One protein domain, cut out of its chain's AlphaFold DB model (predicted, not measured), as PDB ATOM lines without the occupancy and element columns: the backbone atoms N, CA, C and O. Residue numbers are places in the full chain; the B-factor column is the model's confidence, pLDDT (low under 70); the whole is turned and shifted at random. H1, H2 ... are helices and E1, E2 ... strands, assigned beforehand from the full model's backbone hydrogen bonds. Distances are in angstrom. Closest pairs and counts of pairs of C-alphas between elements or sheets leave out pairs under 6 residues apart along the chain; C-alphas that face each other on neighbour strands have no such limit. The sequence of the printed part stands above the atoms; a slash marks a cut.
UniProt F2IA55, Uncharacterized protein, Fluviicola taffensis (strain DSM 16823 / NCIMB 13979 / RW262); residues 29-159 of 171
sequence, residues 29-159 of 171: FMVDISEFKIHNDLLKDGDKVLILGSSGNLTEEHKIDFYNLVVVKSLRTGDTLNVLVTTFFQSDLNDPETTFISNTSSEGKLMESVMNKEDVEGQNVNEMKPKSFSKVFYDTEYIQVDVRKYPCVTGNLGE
ATOM      1  N   PHE A  29     106.360  93.250 118.091       91.38
ATOM      2  CA  PHE A  29     105.001  92.843 118.445       91.38
ATOM      3  C   PHE A  29     104.523  91.628 117.635       91.38
ATOM      4  O   PHE A  29     103.377  91.199 117.783       91.38
ATOM      5  N   MET A  30     105.372  91.067 116.767       94.06
ATOM      6  CA  MET A  30     105.027  89.905 115.954       94.06
ATOM      7  C   MET A  30     105.199  88.609 116.733       94.06
ATOM      8  O   MET A  30     106.296  88.233 117.151       94.06
ATOM      9  N   VAL A  31     104.104  87.868 116.864       94.94
ATOM     10  CA  VAL A  31     104.073  86.561 117.521       94.94
ATOM     11  C   VAL A  31     103.788  85.478 116.493       94.94
ATOM     12  O   VAL A  31     103.074  85.697 115.517       94.94
ATOM     13  N   ASP A  32     104.377  84.299 116.679       96.94
ATOM     14  CA  ASP A  32     104.098  83.162 115.812       96.94
ATOM     15  C   ASP A  32     102.656  82.669 115.969       96.94
ATOM     16  O   ASP A  32     102.149  82.554 117.084       96.94
ATOM     17  N   ILE A  33     101.999  82.338 114.858       96.62
ATOM     18  CA  ILE A  33     100.624  81.829 114.890       96.62
ATOM     19  C   ILE A  33     100.497  80.520 115.684       96.62
ATOM     20  O   ILE A  33      99.434  80.242 116.235       96.62
ATOM     21  N   SER A  34     101.573  79.733 115.805       96.69
ATOM     22  CA  SER A  34     101.569  78.497 116.601       96.69
ATOM     23  C   SER A  34     101.324  78.712 118.101       96.69
ATOM     24  O   SER A  34     100.966  77.764 118.799       96.69
ATOM     25  N   GLU A  35     101.436  79.950 118.592       95.81
ATOM     26  CA  GLU A  35     101.074  80.333 119.964       95.81
ATOM     27  C   GLU A  35      99.549  80.393 120.189       95.81
ATOM     28  O   GLU A  35      99.095  80.521 121.328       95.81
ATOM     29  N   PHE A  36      98.741  80.289 119.125       96.00
ATOM     30  CA  PHE A  36      97.281  80.382 119.162       96.00
ATOM     31  C   PHE A  36      96.617  79.033 118.861       96.00
ATOM     32  O   PHE A  36      97.008  78.292 117.959       96.00
ATOM     33  N   LYS A  37      95.545  78.716 119.598       95.06
ATOM     34  CA  LYS A  37      94.741  77.500 119.388       95.06
ATOM     35  C   LYS A  37      93.567  77.781 118.457       95.06
ATOM     36  O   LYS A  37      92.535  78.288 118.901       95.06
ATOM     37  N   ILE A  38      93.735  77.462 117.176       95.88
ATOM     38  CA  ILE A  38      92.745  77.760 116.133       95.88
ATOM     39  C   ILE A  38      91.683  76.653 116.040       95.88
ATOM     40  O   ILE A  38      92.001  75.484 115.825       95.88
ATOM     41  N   HIS A  39      90.418  77.050 116.168       95.69
ATOM     42  CA  HIS A  39      89.208  76.229 116.142       95.69
ATOM     43  C   HIS A  39      88.126  76.941 115.314       95.69
ATOM     44  O   HIS A  39      87.226  77.576 115.857       95.69
ATOM     45  N   ASN A  40      88.230  76.867 113.984       93.25
ATOM     46  CA  ASN A  40      87.374  77.614 113.044       93.25
ATOM     47  C   ASN A  40      85.882  77.217 113.055       93.25
ATOM     48  O   ASN A  40      85.095  77.762 112.291       93.25
ATOM     49  N   ASP A  41      85.482  76.278 113.908       94.19
ATOM     50  CA  ASP A  41      84.106  75.844 114.133       94.19
ATOM     51  C   ASP A  41      83.398  76.584 115.286       94.19
ATOM     52  O   ASP A  41      82.190  76.419 115.472       94.19
ATOM     53  N   LEU A  42      84.117  77.417 116.052       96.12
ATOM     54  CA  LEU A  42      83.564  78.121 117.219       96.12
ATOM     55  C   LEU A  42      82.623  79.278 116.860       96.12
ATOM     56  O   LEU A  42      81.630  79.499 117.564       96.12
ATOM     57  N   LEU A  43      82.904  79.983 115.763       96.50
ATOM     58  CA  LEU A  43      82.016  80.981 115.171       96.50
ATOM     59  C   LEU A  43      81.554  80.514 113.795       96.50
ATOM     60  O   LEU A  43      82.325  79.961 113.015       96.50
ATOM     61  N   LYS A  44      80.277  80.749 113.504       95.31
ATOM     62  CA  LYS A  44      79.689  80.517 112.186       95.31
ATOM     63  C   LYS A  44      79.636  81.824 111.419       95.31
ATOM     64  O   LYS A  44      79.470  82.879 112.022       95.31
ATOM     65  N   ASP A  45      79.740  81.739 110.097       94.12
ATOM     66  CA  ASP A  45      79.519  82.898 109.233       94.12
ATOM     67  C   ASP A  45      78.168  83.556 109.564       94.12
ATOM     68  O   ASP A  45      77.156  82.861 109.709       94.12
ATOM     69  N   GLY A  46      78.178  84.873 109.775       93.75
ATOM     70  CA  GLY A  46      77.006  85.635 110.199       93.75
ATOM     71  C   GLY A  46      76.775  85.706 111.717       93.75
ATOM     72  O   GLY A  46      75.860  86.413 112.143       93.75
ATOM     73  N   ASP A  47      77.568  85.019 112.553       96.31
ATOM     74  CA  ASP A  47      77.463  85.152 114.013       96.31
ATOM     75  C   ASP A  47      77.765  86.602 114.435       96.31
ATOM     76  O   ASP A  47      78.778  87.189 114.046       96.31
ATOM     77  N   LYS A  48      76.908  87.173 115.287       97.00
ATOM     78  CA  LYS A  48      77.162  88.473 115.914       97.00
ATOM     79  C   LYS A  48      78.151  88.344 117.068       97.00
ATOM     80  O   LYS A  48      78.081  87.408 117.878       97.00
ATOM     81  N   VAL A  49      79.052  89.313 117.164       97.44
ATOM     82  CA  VAL A  49      80.088  89.375 118.196       97.44
ATOM     83  C   VAL A  49      80.212  90.787 118.758       97.44
ATOM     84  O   VAL A  49      79.956  91.764 118.063       97.44
ATOM     85  N   LEU A  50      80.630  90.880 120.018       96.75
ATOM     86  CA  LEU A  50      80.995  92.134 120.670       96.75
ATOM     87  C   LEU A  50      82.518  92.255 120.714       96.75
ATOM     88  O   LEU A  50      83.181  91.381 121.273       96.75
ATOM     89  N   ILE A  51      83.073  93.333 120.174       94.50
ATOM     90  CA  ILE A  51      84.503  93.630 120.228       94.50
ATOM     91  C   ILE A  51      84.869  94.056 121.649       94.50
ATOM     92  O   ILE A  51      84.268  94.962 122.223       94.50
ATOM     93  N   LEU A  52      85.868  93.388 122.221       92.69
ATOM     94  CA  LEU A  52      86.406  93.687 123.548       92.69
ATOM     95  C   LEU A  52      87.753  94.415 123.474       92.69
ATOM     96  O   LEU A  52      88.133  95.094 124.424       92.69
ATOM     97  N   GLY A  53      88.476  94.266 122.363       90.75
ATOM     98  CA  GLY A  53      89.742  94.945 122.114       90.75
ATOM     99  C   GLY A  53      90.402  94.484 120.818       90.75
ATOM    100  O   GLY A  53      90.046  93.444 120.268       90.75
ATOM    101  N   SER A  54      91.380  95.253 120.349       90.69
ATOM    102  CA  SER A  54      92.193  94.961 119.165       90.69
ATOM    103  C   SER A  54      93.659  95.223 119.486       90.69
ATOM    104  O   SER A  54      93.970  96.100 120.294       90.69
ATOM    105  N   SER A  55      94.562  94.475 118.861       87.44
ATOM    106  CA  SER A  55      95.995  94.753 118.937       87.44
ATOM    107  C   SER A  55      96.319  95.987 118.106       87.44
ATOM    108  O   SER A  55      96.351  95.930 116.882       87.44
ATOM    109  N   GLY A  56      96.547  97.104 118.795       79.88
ATOM    110  CA  GLY A  56      96.984  98.372 118.219       79.88
ATOM    111  C   GLY A  56      95.996  99.057 117.273       79.88
ATOM    112  O   GLY A  56      94.947  98.533 116.903       79.88
ATOM    113  N   ASN A  57      96.381 100.270 116.876       74.06
ATOM    114  CA  ASN A  57      95.762 101.023 115.791       74.06
ATOM    115  C   ASN A  57      96.701 100.959 114.589       74.06
ATOM    116  O   ASN A  57      97.550 101.834 114.407       74.06
ATOM    117  N   LEU A  58      96.587  99.891 113.803       76.38
ATOM    118  CA  LEU A  58      97.261  99.831 112.510       76.38
ATOM    119  C   LEU A  58      96.712 100.950 111.612       76.38
ATOM    120  O   LEU A  58      95.605 101.447 111.819       76.38
ATOM    121  N   THR A  59      97.464 101.315 110.581       71.94
ATOM    122  CA  THR A  59      97.023 102.233 109.517       71.94
ATOM    123  C   THR A  59      97.254 101.587 108.154       71.94
ATOM    124  O   THR A  59      98.046 100.650 108.051       71.94
ATOM    125  N   GLU A  60      96.616 102.106 107.102       70.00
ATOM    126  CA  GLU A  60      96.786 101.637 105.712       70.00
ATOM    127  C   GLU A  60      98.240 101.712 105.202       70.00
ATOM    128  O   GLU A  60      98.593 101.058 104.225       70.00
ATOM    129  N   GLU A  61      99.103 102.478 105.875       72.56
ATOM    130  CA  GLU A  61     100.529 102.595 105.552       72.56
ATOM    131  C   GLU A  61     101.328 101.326 105.898       72.56
ATOM    132  O   GLU A  61     102.436 101.130 105.397       72.56
ATOM    133  N   HIS A  62     100.770 100.441 106.728       72.50
ATOM    134  CA  HIS A  62     101.389  99.169 107.078       72.50
ATOM    135  C   HIS A  62     100.953  98.095 106.083       72.50
ATOM    136  O   HIS A  62      99.767  97.798 105.930       72.50
ATOM    137  N   LYS A  63     101.921  97.452 105.427       74.88
ATOM    138  CA  LYS A  63     101.635  96.277 104.606       74.88
ATOM    139  C   LYS A  63     101.196  95.129 105.522       74.88
ATOM    140  O   LYS A  63     102.003  94.609 106.279       74.88
ATOM    141  N   ILE A  64      99.926  94.735 105.438       75.06
ATOM    142  CA  ILE A  64      99.373  93.647 106.255       75.06
ATOM    143  C   ILE A  64      99.740  92.294 105.628       75.06
ATOM    144  O   ILE A  64      99.071  91.801 104.710       75.06
ATOM    145  N   ASP A  65     100.821  91.702 106.129       88.69
ATOM    146  CA  ASP A  65     101.254  90.321 105.872       88.69
ATOM    147  C   ASP A  65     101.266  89.446 107.144       88.69
ATOM    148  O   ASP A  65     101.901  88.390 107.207       88.69
ATOM    149  N   PHE A  66     100.485  89.867 108.135       92.38
ATOM    150  CA  PHE A  66     100.251  89.216 109.418       92.38
ATOM    151  C   PHE A  66      98.762  89.304 109.779       92.38
ATOM    152  O   PHE A  66      98.009  90.089 109.202       92.38
ATOM    153  N   TYR A  67      98.322  88.512 110.752       93.88
ATOM    154  CA  TYR A  67      96.972  88.628 111.300       93.88
ATOM    155  C   TYR A  67      96.867  89.781 112.299       93.88
ATOM    156  O   TYR A  67      97.690  89.878 113.211       93.88
ATOM    157  N   ASN A  68      95.819  90.597 112.196       92.12
ATOM    158  CA  ASN A  68      95.430  91.513 113.264       92.12
ATOM    159  C   ASN A  68      94.605  90.758 114.318       92.12
ATOM    160  O   ASN A  68      93.627  90.084 113.988       92.12
ATOM    161  N   LEU A  69      95.007  90.845 115.583       94.44
ATOM    162  CA  LEU A  69      94.340  90.155 116.679       94.44
ATOM    163  C   LEU A  69      93.206  91.002 117.254       94.44
ATOM    164  O   LEU A  69      93.456  92.038 117.872       94.44
ATOM    165  N   VAL A  70      91.980  90.494 117.159       94.69
ATOM    166  CA  VAL A  70      90.799  91.104 117.776       94.69
ATOM    167  C   VAL A  70      90.217  90.153 118.814       94.69
ATOM    168  O   VAL A  70      89.972  88.983 118.536       94.69
ATOM    169  N   VAL A  71      89.982  90.643 120.025       95.06
ATOM    170  CA  VAL A  71      89.331  89.887 121.097       95.06
ATOM    171  C   VAL A  71      87.847  90.192 121.046       95.06
ATOM    172  O   VAL A  71      87.447  91.355 121.094       95.06
ATOM    173  N   VAL A  72      87.023  89.153 120.983       96.56
ATOM    174  CA  VAL A  72      85.572  89.295 120.875       96.56
ATOM    175  C   VAL A  72      84.845  88.411 121.878       96.56
ATOM    176  O   VAL A  72      85.379  87.419 122.379       96.56
ATOM    177  N   LYS A  73      83.588  88.751 122.145       97.31
ATOM    178  CA  LYS A  73      82.621  87.888 122.818       97.31
ATOM    179  C   LYS A  73      81.569  87.432 121.817       97.31
ATOM    180  O   LYS A  73      80.920  88.271 121.195       97.31
ATOM    181  N   SER A  74      81.352  86.127 121.692       97.81
ATOM    182  CA  SER A  74      80.231  85.599 120.912       97.81
ATOM    183  C   SER A  74      78.911  86.016 121.557       97.81
ATOM    184  O   SER A  74      78.684  85.721 122.732       97.81
ATOM    185  N   LEU A  75      78.007  86.649 120.804       97.75
ATOM    186  CA  LEU A  75      76.659  86.928 121.312       97.75
ATOM    187  C   LEU A  75      75.774  85.673 121.323       97.75
ATOM    188  O   LEU A  75      74.786  85.626 122.052       97.75
ATOM    189  N   ARG A  76      76.153  84.632 120.571       97.06
ATOM    190  CA  ARG A  76      75.448  83.344 120.538       97.06
ATOM    191  C   ARG A  76      75.763  82.470 121.752       97.06
ATOM    192  O   ARG A  76      74.842  81.891 122.319       97.06
ATOM    193  N   THR A  77      77.039  82.326 122.124       96.88
ATOM    194  CA  THR A  77      77.454  81.428 123.228       96.88
ATOM    195  C   THR A  77      77.848  82.164 124.503       96.88
ATOM    196  O   THR A  77      77.791  81.586 125.585       96.88
ATOM    197  N   GLY A  78      78.219  83.441 124.404       96.94
ATOM    198  CA  GLY A  78      78.769  84.220 125.510       96.94
ATOM    199  C   GLY A  78      80.271  84.030 125.734       96.94
ATOM    200  O   GLY A  78      80.824  84.726 126.586       96.94
ATOM    201  N   ASP A  79      80.926  83.142 124.980       95.88
ATOM    202  CA  ASP A  79      82.354  82.857 125.120       95.88
ATOM    203  C   ASP A  79      83.221  84.008 124.608       95.88
ATOM    204  O   ASP A  79      82.871  84.689 123.640       95.88
ATOM    205  N   THR A  80      84.385  84.186 125.232       96.44
ATOM    206  CA  THR A  80      85.435  85.089 124.754       96.44
ATOM    207  C   THR A  80      86.439  84.316 123.913       96.44
ATOM    208  O   THR A  80      86.945  83.275 124.336       96.44
ATOM    209  N   LEU A  81      86.744  84.841 122.732       97.38
ATOM    210  CA  LEU A  81      87.681  84.238 121.798       97.38
ATOM    211  C   LEU A  81      88.443  85.307 121.012       97.38
ATOM    212  O   LEU A  81      88.071  86.481 120.997       97.38
ATOM    213  N   ASN A  82      89.501  84.877 120.343       97.50
ATOM    214  CA  ASN A  82      90.273  85.704 119.431       97.50
ATOM    215  C   ASN A  82      89.797  85.496 117.990       97.50
ATOM    216  O   ASN A  82      89.603  84.358 117.560       97.50
ATOM    217  N   VAL A  83      89.707  86.574 117.224       96.88
ATOM    218  CA  VAL A  83      89.556  86.562 115.769       96.88
ATOM    219  C   VAL A  83      90.859  87.069 115.165       96.88
ATOM    220  O   VAL A  83      91.291  88.184 115.456       96.88
ATOM    221  N   LEU A  84      91.502  86.231 114.353       96.19
ATOM    222  CA  LEU A  84      92.681  86.591 113.569       96.19
ATOM    223  C   LEU A  84      92.214  87.131 112.224       96.19
ATOM    224  O   LEU A  84      91.843  86.356 111.337       96.19
ATOM    225  N   VAL A  85      92.229  88.456 112.104       93.06
ATOM    226  CA  VAL A  85      91.734  89.180 110.935       93.06
ATOM    227  C   VAL A  85      92.829  89.337 109.893       93.06
ATOM    228  O   VAL A  85      93.966  89.672 110.217       93.06
ATOM    229  N   THR A  86      92.495  89.059 108.634       86.81
ATOM    230  CA  THR A  86      93.437  89.098 107.501       86.81
ATOM    231  C   THR A  86      93.441  90.413 106.732       86.81
ATOM    232  O   THR A  86      94.315  90.637 105.886       86.81
ATOM    233  N   THR A  87      92.449  91.255 106.998       81.00
ATOM    234  CA  THR A  87      92.271  92.585 106.425       81.00
ATOM    235  C   THR A  87      92.523  93.667 107.472       81.00
ATOM    236  O   THR A  87      92.683  93.400 108.667       81.00
ATOM    237  N   PHE A  88      92.573  94.917 107.018       76.69
ATOM    238  CA  PHE A  88      92.558  96.049 107.926       76.69
ATOM    239  C   PHE A  88      91.235  96.074 108.697       76.69
ATOM    240  O   PHE A  88      90.163  96.067 108.095       76.69
ATOM    241  N   PHE A  89      91.316  96.122 110.025       79.00
ATOM    242  CA  PHE A  89      90.152  96.264 110.887       79.00
ATOM    243  C   PHE A  89      90.438  97.303 111.961       79.00
ATOM    244  O   PHE A  89      91.379  97.151 112.742       79.00
ATOM    245  N   GLN A  90      89.604  98.337 112.000       75.38
ATOM    246  CA  GLN A  90      89.622  99.350 113.039       75.38
ATOM    247  C   GLN A  90      88.354  99.199 113.874       75.38
ATOM    248  O   GLN A  90      87.245  99.372 113.375       75.38
ATOM    249  N   SER A  91      88.520  98.857 115.148       74.81
ATOM    250  CA  SER A  91      87.400  98.730 116.075       74.81
ATOM    251  C   SER A  91      86.852 100.105 116.460       74.81
ATOM    252  O   SER A  91      87.605 100.920 117.001       74.81
ATOM    253  N   ASP A  92      85.551 100.333 116.280       80.38
ATOM    254  CA  ASP A  92      84.838 101.399 116.989       80.38
ATOM    255  C   ASP A  92      84.308 100.841 118.313       80.38
ATOM    256  O   ASP A  92      83.369 100.056 118.350       80.38
ATOM    257  N   LEU A  93      84.931 101.219 119.429       79.38
ATOM    258  CA  LEU A  93      84.491 100.752 120.747       79.38
ATOM    259  C   LEU A  93      83.216 101.460 121.242       79.38
ATOM    260  O   LEU A  93      82.673 101.054 122.270       79.38
ATOM    261  N   ASN A  94      82.734 102.495 120.544       83.94
ATOM    262  CA  ASN A  94      81.432 103.108 120.829       83.94
ATOM    263  C   ASN A  94      80.278 102.320 120.199       83.94
ATOM    264  O   ASN A  94      79.173 102.350 120.740       83.94
ATOM    265  N   ASP A  95      80.550 101.597 119.110       87.75
ATOM    266  CA  ASP A  95      79.645 100.631 118.485       87.75
ATOM    267  C   ASP A  95      80.356  99.277 118.289       87.75
ATOM    268  O   ASP A  95      80.767  98.909 117.188       87.75
ATOM    269  N   PRO A  96      80.593  98.542 119.391       91.81
ATOM    270  CA  PRO A  96      81.450  97.361 119.383       91.81
ATOM    271  C   PRO A  96      80.775  96.110 118.807       91.81
ATOM    272  O   PRO A  96      81.412  95.056 118.764       91.81
ATOM    273  N   GLU A  97      79.492  96.156 118.442       94.75
ATOM    274  CA  GLU A  97      78.825  95.005 117.835       94.75
ATOM    275  C   GLU A  97      79.193  94.900 116.352       94.75
ATOM    276  O   GLU A  97      79.166  95.868 115.604       94.75
ATOM    277  N   THR A  98      79.533  93.697 115.901       94.00
ATOM    278  CA  THR A  98      79.802  93.446 114.485       94.00
ATOM    279  C   THR A  98      79.461  92.007 114.107       94.00
ATOM    280  O   THR A  98      79.009  91.212 114.939       94.00
ATOM    281  N   THR A  99      79.647  91.662 112.835       94.62
ATOM    282  CA  THR A  99      79.379  90.324 112.306       94.62
ATOM    283  C   THR A  99      80.690  89.620 111.990       94.62
ATOM    284  O   THR A  99      81.592  90.198 111.383       94.62
ATOM    285  N   PHE A 100      80.797  88.360 112.400       95.56
ATOM    286  CA  PHE A 100      81.885  87.491 111.984       95.56
ATOM    287  C   PHE A 100      81.638  86.961 110.570       95.56
ATOM    288  O   PHE A 100      80.566  86.428 110.271       95.56
ATOM    289  N   ILE A 101      82.659  87.071 109.726       94.44
ATOM    290  CA  ILE A 101      82.675  86.563 108.354       94.44
ATOM    291  C   ILE A 101      83.796  85.531 108.275       94.44
ATOM    292  O   ILE A 101      84.965  85.853 108.493       94.44
ATOM    293  N   SER A 102      83.464  84.278 107.988       93.75
ATOM    294  CA  SER A 102      84.458  83.210 107.901       93.75
ATOM    295  C   SER A 102      85.400  83.452 106.723       93.75
ATOM    296  O   SER A 102      84.946  83.705 105.614       93.75
ATOM    297  N   ASN A 103      86.710  83.285 106.900       91.25
ATOM    298  CA  ASN A 103      87.652  83.381 105.774       91.25
ATOM    299  C   ASN A 103      87.446  82.279 104.718       91.25
ATOM    300  O   ASN A 103      87.958  82.367 103.605       91.25
ATOM    301  N   THR A 104      86.703  81.219 105.049       90.62
ATOM    302  CA  THR A 104      86.373  80.153 104.100       90.62
ATOM    303  C   THR A 104      85.056  80.374 103.359       90.62
ATOM    304  O   THR A 104      84.785  79.607 102.433       90.62
ATOM    305  N   SER A 105      84.229  81.351 103.755       90.62
ATOM    306  CA  SER A 105      83.005  81.694 103.017       90.62
ATOM    307  C   SER A 105      83.346  82.418 101.712       90.62
ATOM    308  O   SER A 105      84.454  82.933 101.542       90.62
ATOM    309  N   SER A 106      82.418  82.422 100.755       88.12
ATOM    310  CA  SER A 106      82.606  83.141  99.488       88.12
ATOM    311  C   SER A 106      82.819  84.632  99.742       88.12
ATOM    312  O   SER A 106      83.679  85.264  99.135       88.12
ATOM    313  N   GLU A 107      82.068  85.160 100.699       85.75
ATOM    314  CA  GLU A 107      82.103  86.519 101.203       85.75
ATOM    315  C   GLU A 107      83.467  86.859 101.806       85.75
ATOM    316  O   GLU A 107      84.072  87.861 101.427       85.75
ATOM    317  N   GLY A 108      83.980  86.014 102.707       88.94
ATOM    318  CA  GLY A 108      85.283  86.225 103.332       88.94
ATOM    319  C   GLY A 108      86.423  86.210 102.321       88.94
ATOM    320  O   GLY A 108      87.255  87.114 102.327       88.94
ATOM    321  N   LYS A 109      86.413  85.244 101.393       88.00
ATOM    322  CA  LYS A 109      87.399  85.171 100.304       88.00
ATOM    323  C   LYS A 109      87.365  86.416  99.422       88.00
ATOM    324  O   LYS A 109      88.409  86.989  99.135       88.00
ATOM    325  N   LEU A 110      86.170  86.862  99.027       85.12
ATOM    326  CA  LEU A 110      86.008  88.091  98.252       85.12
ATOM    327  C   LEU A 110      86.550  89.297  99.019       85.12
ATOM    328  O   LEU A 110      87.309  90.079  98.456       85.12
ATOM    329  N   MET A 111      86.214  89.436 100.299       84.44
ATOM    330  CA  MET A 111      86.667  90.570 101.102       84.44
ATOM    331  C   MET A 111      88.194  90.614 101.255       84.44
ATOM    332  O   MET A 111      88.784  91.692 101.224       84.44
ATOM    333  N   GLU A 112      88.843  89.456 101.352       84.00
ATOM    334  CA  GLU A 112      90.304  89.341 101.377       84.00
ATOM    335  C   GLU A 112      90.958  89.706 100.034       84.00
ATOM    336  O   GLU A 112      92.073  90.234 100.022       84.00
ATOM    337  N   SER A 113      90.268  89.459  98.917       76.38
ATOM    338  CA  SER A 113      90.756  89.729  97.557       76.38
ATOM    339  C   SER A 113      90.440  91.138  97.042       76.38
ATOM    340  O   SER A 113      91.173  91.650  96.200       76.38
ATOM    341  N   VAL A 114      89.395  91.807  97.544       66.94
ATOM    342  CA  VAL A 114      88.951  93.137  97.063       66.94
ATOM    343  C   VAL A 114      90.013  94.232  97.244       66.94
ATOM    344  O   VAL A 114      89.969  95.243  96.542       66.94
ATOM    345  N   MET A 115      91.026  94.018  98.089       59.84
ATOM    346  CA  MET A 115      92.182  94.919  98.175       59.84
ATOM    347  C   MET A 115      92.986  95.023  96.864       59.84
ATOM    348  O   MET A 115      93.657  96.030  96.657       59.84
ATOM    349  N   ASN A 116      92.875  94.045  95.959       59.53
ATOM    350  CA  ASN A 116      93.511  94.048  94.644       59.53
ATOM    351  C   ASN A 116      92.470  93.688  93.575       59.53
ATOM    352  O   ASN A 116      92.167  92.524  93.338       59.53
ATOM    353  N   LYS A 117      91.923  94.689  92.880       53.34
ATOM    354  CA  LYS A 117      90.895  94.491  91.839       53.34
ATOM    355  C   LYS A 117      91.310  93.495  90.737       53.34
ATOM    356  O   LYS A 117      90.455  92.813  90.179       53.34
ATOM    357  N   GLU A 118      92.608  93.396  90.461       60.88
ATOM    358  CA  GLU A 118      93.205  92.453  89.502       60.88
ATOM    359  C   GLU A 118      93.098  90.982  89.953       60.88
ATOM    360  O   GLU A 118      93.102  90.089  89.110       60.88
ATOM    361  N   ASP A 119      92.932  90.721  91.256       59.75
ATOM    362  CA  ASP A 119      92.846  89.366  91.820       59.75
ATOM    363  C   ASP A 119      91.442  88.745  91.668       59.75
ATOM    364  O   ASP A 119      91.282  87.538  91.832       59.75
ATOM    365  N   VAL A 120      90.413  89.541  91.346       64.00
ATOM    366  CA  VAL A 120      89.006  89.085  91.335       64.00
ATOM    367  C   VAL A 120      88.449  88.925  89.914       64.00
ATOM    368  O   VAL A 120      87.536  88.131  89.688       64.00
ATOM    369  N   GLU A 121      88.990  89.641  88.925       66.75
ATOM    370  CA  GLU A 121      88.446  89.636  87.565       66.75
ATOM    371  C   GLU A 121      88.706  88.294  86.852       66.75
ATOM    372  O   GLU A 121      89.841  87.912  86.574       66.75
ATOM    373  N   GLY A 122      87.630  87.553  86.562       70.81
ATOM    374  CA  GLY A 122      87.688  86.263  85.863       70.81
ATOM    375  C   GLY A 122      88.029  85.053  86.741       70.81
ATOM    376  O   GLY A 122      88.140  83.946  86.211       70.81
ATOM    377  N   GLN A 123      88.167  85.228  88.059       74.06
ATOM    378  CA  GLN A 123      88.399  84.123  88.991       74.06
ATOM    379  C   GLN A 123      87.093  83.588  89.589       74.06
ATOM    380  O   GLN A 123      86.205  84.335  89.996       74.06
ATOM    381  N   ASN A 124      86.993  82.264  89.695       80.88
ATOM    382  CA  ASN A 124      85.914  81.600  90.414       80.88
ATOM    383  C   ASN A 124      86.181  81.682  91.925       80.88
ATOM    384  O   ASN A 124      87.148  81.102  92.417       80.88
ATOM    385  N   VAL A 125      85.303  82.346  92.681       81.31
ATOM    386  CA  VAL A 125      85.424  82.511  94.148       81.31
ATOM    387  C   VAL A 125      85.572  81.172  94.881       81.31
ATOM    388  O   VAL A 125      86.254  81.069  95.903       81.31
ATOM    389  N   ASN A 126      84.993  80.100  94.337       80.00
ATOM    390  CA  ASN A 126      85.118  78.767  94.921       80.00
ATOM    391  C   ASN A 126      86.554  78.222  94.861       80.00
ATOM    392  O   ASN A 126      86.941  77.431  95.721       80.00
ATOM    393  N   GLU A 127      87.346  78.663  93.884       84.00
ATOM    394  CA  GLU A 127      88.743  78.264  93.681       84.00
ATOM    395  C   GLU A 127      89.725  79.144  94.465       84.00
ATOM    396  O   GLU A 127      90.867  78.739  94.700       84.00
ATOM    397  N   MET A 128      89.275  80.313  94.935       84.31
ATOM    398  CA  MET A 128      90.070  81.186  95.793       84.31
ATOM    399  C   MET A 128      90.370  80.496  97.127       84.31
ATOM    400  O   MET A 128      89.504  79.864  97.755       84.31
ATOM    401  N   LYS A 129      91.623  80.624  97.566       87.12
ATOM    402  CA  LYS A 129      92.078  80.132  98.866       87.12
ATOM    403  C   LYS A 129      91.995  81.257  99.894       87.12
ATOM    404  O   LYS A 129      92.391  82.371  99.558       87.12
ATOM    405  N   PRO A 130      91.559  80.963 101.130       87.81
ATOM    406  CA  PRO A 130      91.648  81.921 102.223       87.81
ATOM    407  C   PRO A 130      93.090  82.391 102.414       87.81
ATOM    408  O   PRO A 130      94.028  81.588 102.322       87.81
ATOM    409  N   LYS A 131      93.265  83.674 102.711       88.69
ATOM    410  CA  LYS A 131      94.561  84.250 103.053       88.69
ATOM    411  C   LYS A 131      95.038  83.669 104.383       88.69
ATOM    412  O   LYS A 131      94.266  83.448 105.320       88.69
ATOM    413  N   SER A 132      96.339  83.409 104.467       91.81
ATOM    414  CA  SER A 132      96.958  82.883 105.680       91.81
ATOM    415  C   SER A 132      98.325  83.487 105.925       91.81
ATOM    416  O   SER A 132      99.099  83.651 104.981       91.81
ATOM    417  N   PHE A 133      98.645  83.724 107.193       94.19
ATOM    418  CA  PHE A 133      99.922  84.279 107.625       94.19
ATOM    419  C   PHE A 133     100.582  83.405 108.690       94.19
ATOM    420  O   PHE A 133      99.931  82.594 109.342       94.19
ATOM    421  N   SER A 134     101.888  83.567 108.878       96.38
ATOM    422  CA  SER A 134     102.634  82.881 109.941       96.38
ATOM    423  C   SER A 134     102.728  83.697 111.229       96.38
ATOM    424  O   SER A 134     103.117  83.156 112.265       96.38
ATOM    425  N   LYS A 135     102.383  84.990 111.177       96.50
ATOM    426  CA  LYS A 135     102.509  85.932 112.290       96.50
ATOM    427  C   LYS A 135     101.182  86.577 112.655       96.50
ATOM    428  O   LYS A 135     100.307  86.754 111.809       96.50
ATOM    429  N   VAL A 136     101.067  86.925 113.931       95.12
ATOM    430  CA  VAL A 136      99.965  87.675 114.525       95.12
ATOM    431  C   VAL A 136     100.552  88.926 115.167       95.12
ATOM    432  O   VAL A 136     101.496  88.826 115.955       95.12
ATOM    433  N   PHE A 137      99.990  90.088 114.850       93.25
ATOM    434  CA  PHE A 137     100.303  91.324 115.550       93.25
ATOM    435  C   PHE A 137      99.663  91.291 116.933       93.25
ATOM    436  O   PHE A 137      98.439  91.216 117.055       93.25
ATOM    437  N   TYR A 138     100.498  91.321 117.969       92.31
ATOM    438  CA  TYR A 138     100.073  91.268 119.358       92.31
ATOM    439  C   TYR A 138     100.726  92.393 120.157       92.31
ATOM    440  O   TYR A 138     101.829  92.255 120.689       92.31
ATOM    441  N   ASP A 139     100.018  93.515 120.247       89.00
ATOM    442  CA  ASP A 139     100.477  94.680 120.995       89.00
ATOM    443  C   ASP A 139      99.945  94.640 122.434       89.00
ATOM    444  O   ASP A 139      98.776  94.931 122.710       89.00
ATOM    445  N   THR A 140     100.822  94.272 123.370       82.50
ATOM    446  CA  THR A 140     100.482  94.148 124.795       82.50
ATOM    447  C   THR A 140     100.119  95.476 125.459       82.50
ATOM    448  O   THR A 140      99.557  95.467 126.552       82.50
ATOM    449  N   GLU A 141     100.410  96.623 124.830       83.00
ATOM    450  CA  GLU A 141      99.940  97.922 125.331       83.00
ATOM    451  C   GLU A 141      98.412  98.040 125.228       83.00
ATOM    452  O   GLU A 141      97.769  98.634 126.096       83.00
ATOM    453  N   TYR A 142      97.825  97.420 124.201       79.06
ATOM    454  CA  TYR A 142      96.388  97.439 123.929       79.06
ATOM    455  C   TYR A 142      95.661  96.234 124.532       79.06
ATOM    456  O   TYR A 142      94.485  96.327 124.884       79.06
ATOM    457  N   ILE A 143      96.364  95.111 124.701       80.50
ATOM    458  CA  ILE A 143      95.825  93.893 125.301       80.50
ATOM    459  C   ILE A 143      96.628  93.540 126.558       80.50
ATOM    460  O   ILE A 143      97.678  92.906 126.508       80.50
ATOM    461  N   GLN A 144      96.091  93.939 127.712       74.31
ATOM    462  CA  GLN A 144      96.777  93.850 129.011       74.31
ATOM    463  C   GLN A 144      96.722  92.460 129.671       74.31
ATOM    464  O   GLN A 144      97.302  92.251 130.736       74.31
ATOM    465  N   VAL A 145      96.015  91.500 129.068       83.38
ATOM    466  CA  VAL A 145      95.922  90.114 129.550       83.38
ATOM    467  C   VAL A 145      96.456  89.159 128.491       83.38
ATOM    468  O   VAL A 145      96.376  89.438 127.303       83.38
ATOM    469  N   ASP A 146      96.988  88.011 128.906       86.38
ATOM    470  CA  ASP A 146      97.527  87.004 127.984       86.38
ATOM    471  C   ASP A 146      96.406  86.268 127.226       86.38
ATOM    472  O   ASP A 146      96.022  85.146 127.571       86.38
ATOM    473  N   VAL A 147      95.860  86.917 126.194       90.75
ATOM    474  CA  VAL A 147      94.715  86.420 125.411       90.75
ATOM    475  C   VAL A 147      95.069  85.270 124.480       90.75
ATOM    476  O   VAL A 147      94.169  84.608 123.981       90.75
ATOM    477  N   ARG A 148      96.354  84.960 124.272       91.38
ATOM    478  CA  ARG A 148      96.798  83.813 123.450       91.38
ATOM    479  C   ARG A 148      96.228  82.476 123.937       91.38
ATOM    480  O   ARG A 148      96.097  81.527 123.173       91.38
ATOM    481  N   LYS A 149      95.851  82.408 125.219       91.56
ATOM    482  CA  LYS A 149      95.200  81.243 125.838       91.56
ATOM    483  C   LYS A 149      93.733  81.079 125.446       91.56
ATOM    484  O   LYS A 149      93.190  79.993 125.648       91.56
ATOM    485  N   TYR A 150      93.092  82.132 124.946       95.19
ATOM    486  CA  TYR A 150      91.725  82.054 124.453       95.19
ATOM    487  C   TYR A 150      91.683  81.246 123.157       95.19
ATOM    488  O   TYR A 150      92.642  81.270 122.379       95.19
ATOM    489  N   PRO A 151      90.586  80.511 122.915       96.38
ATOM    490  CA  PRO A 151      90.398  79.865 121.632       96.38
ATOM    491  C   PRO A 151      90.348  80.916 120.524       96.38
ATOM    492  O   PRO A 151      90.054  82.090 120.761       96.38
ATOM    493  N   CYS A 152      90.662  80.491 119.310       97.19
ATOM    494  CA  CYS A 152      90.917  81.406 118.220       97.19
ATOM    495  C   CYS A 152      90.228  80.947 116.937       97.19
ATOM    496  O   CYS A 152      90.152  79.750 116.676       97.19
ATOM    497  N   VAL A 153      89.749  81.882 116.125       97.44
ATOM    498  CA  VAL A 153      89.248  81.627 114.770       97.44
ATOM    499  C   VAL A 153      89.973  82.529 113.780       97.44
ATOM    500  O   VAL A 153      90.390  83.631 114.132       97.44
ATOM    501  N   THR A 154      90.099  82.084 112.537       96.44
ATOM    502  CA  THR A 154      90.508  82.934 111.414       96.44
ATOM    503  C   THR A 154      89.275  83.401 110.662       96.44
ATOM    504  O   THR A 154      88.396  82.599 110.351       96.44
ATOM    505  N   GLY A 155      89.209  84.682 110.345       94.44
ATOM    506  CA  GLY A 155      88.077  85.262 109.638       94.44
ATOM    507  C   GLY A 155      88.179  86.766 109.661       94.44
ATOM    508  O   GLY A 155      89.199  87.319 110.045       94.44
ATOM    509  N   ASN A 156      87.113  87.434 109.275       92.69
ATOM    510  CA  ASN A 156      87.066  88.875 109.229       92.69
ATOM    511  C   ASN A 156      85.877  89.395 110.040       92.69
ATOM    512  O   ASN A 156      85.015  88.631 110.483       92.69
ATOM    513  N   LEU A 157      85.861  90.707 110.258       92.19
ATOM    514  CA  LEU A 157      84.838  91.405 111.025       92.19
ATOM    515  C   LEU A 157      84.306  92.567 110.192       92.19
ATOM    516  O   LEU A 157      85.087  93.312 109.601       92.19
ATOM    517  N   GLY A 158      82.990  92.716 110.147       88.31
ATOM    518  CA  GLY A 158      82.346  93.789 109.405       88.31
ATOM    519  C   GLY A 158      80.837  93.618 109.340       88.31
ATOM    520  O   GLY A 158      80.282  92.600 109.753       88.31
ATOM    521  N   GLU A 159      80.157  94.629 108.818       75.00
ATOM    522  CA  GLU A 159      78.737  94.532 108.501       75.00
ATOM    523  C   GLU A 159      78.543  94.247 107.014       75.00
ATOM    524  O   GLU A 159      79.160  94.877 106.155       75.00
TER     525      GLU A 159
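Overview. This is residues 29 to 159 of the 171 residues of an uncharacterized protein of Fluviicola taffensis (strain DSM 16823 / NCIMB 13979 / RW262) (UniProt F2IA55). With little regular structure, the domain is a small closed barrel of five strands, ringed E2, E3, E4, E7, E5; short strands E6 and E1 extend it beside E3, and H1 packs outside. The printed part has 131 residues, with one named helix and seven named strands in the order E1 E2 E3 E4 E5 H1 E6 E7; the class is mostly strand, the sheet of the barrel is mixed, and the named elements hold only 49 of the 131 printed residues. It is compact, radius of gyration of the C-alphas 14.1 A, spanning 44 by 32 by 30 A.

Arrangement. E1, residues 30 to 32, is antiparallel to E6, residues 135 to 137 (N 31 to O 136, 2.9 A). E6 is parallel to E3, residues 67 to 74 (N 67 to O 135, 2.9 A). E2, residues 48 to 54, E3 and E4, residues 80 to 85, form two hairpins and a meander, each strand the antiparallel neighbour of the one before (N 50 to O 73, 2.9 A; N 70 to O 83, 3.0 A). E5, residues 97 to 102, antiparallel to E2 (N 49 to O 98, 2.9 A), completes a Greek key, four strands with first and fourth neighbours. E7, residues 151 to 158, is parallel to E4 (N 84 to O 153, 2.8 A) and antiparallel to E5 (N 156 to O 101, 2.8 A). H1, residues 106 to 113, every O i to N i+4 pair within hydrogen-bond range, is on the barrel, outside it, at a height of 9.2 A; its closest C-alphas to E5 are Gly 108 and Ser 102, 5.5 A.

Along the chain. E1 begins at C-alpha 30 (105.027, 89.905, 115.954). E3, 19.5 A long, bends by 54 degrees at residue 71. E7, 20.2 A, bends by 72 degrees at residue 154 and ends at C-alpha 158 (82.346, 93.789, 109.405).

Size, cuts and confidence. The printed part has no cut. The link from H1 to E6 is long, 21 residues; residues 114 to 121 have pLDDT under 70.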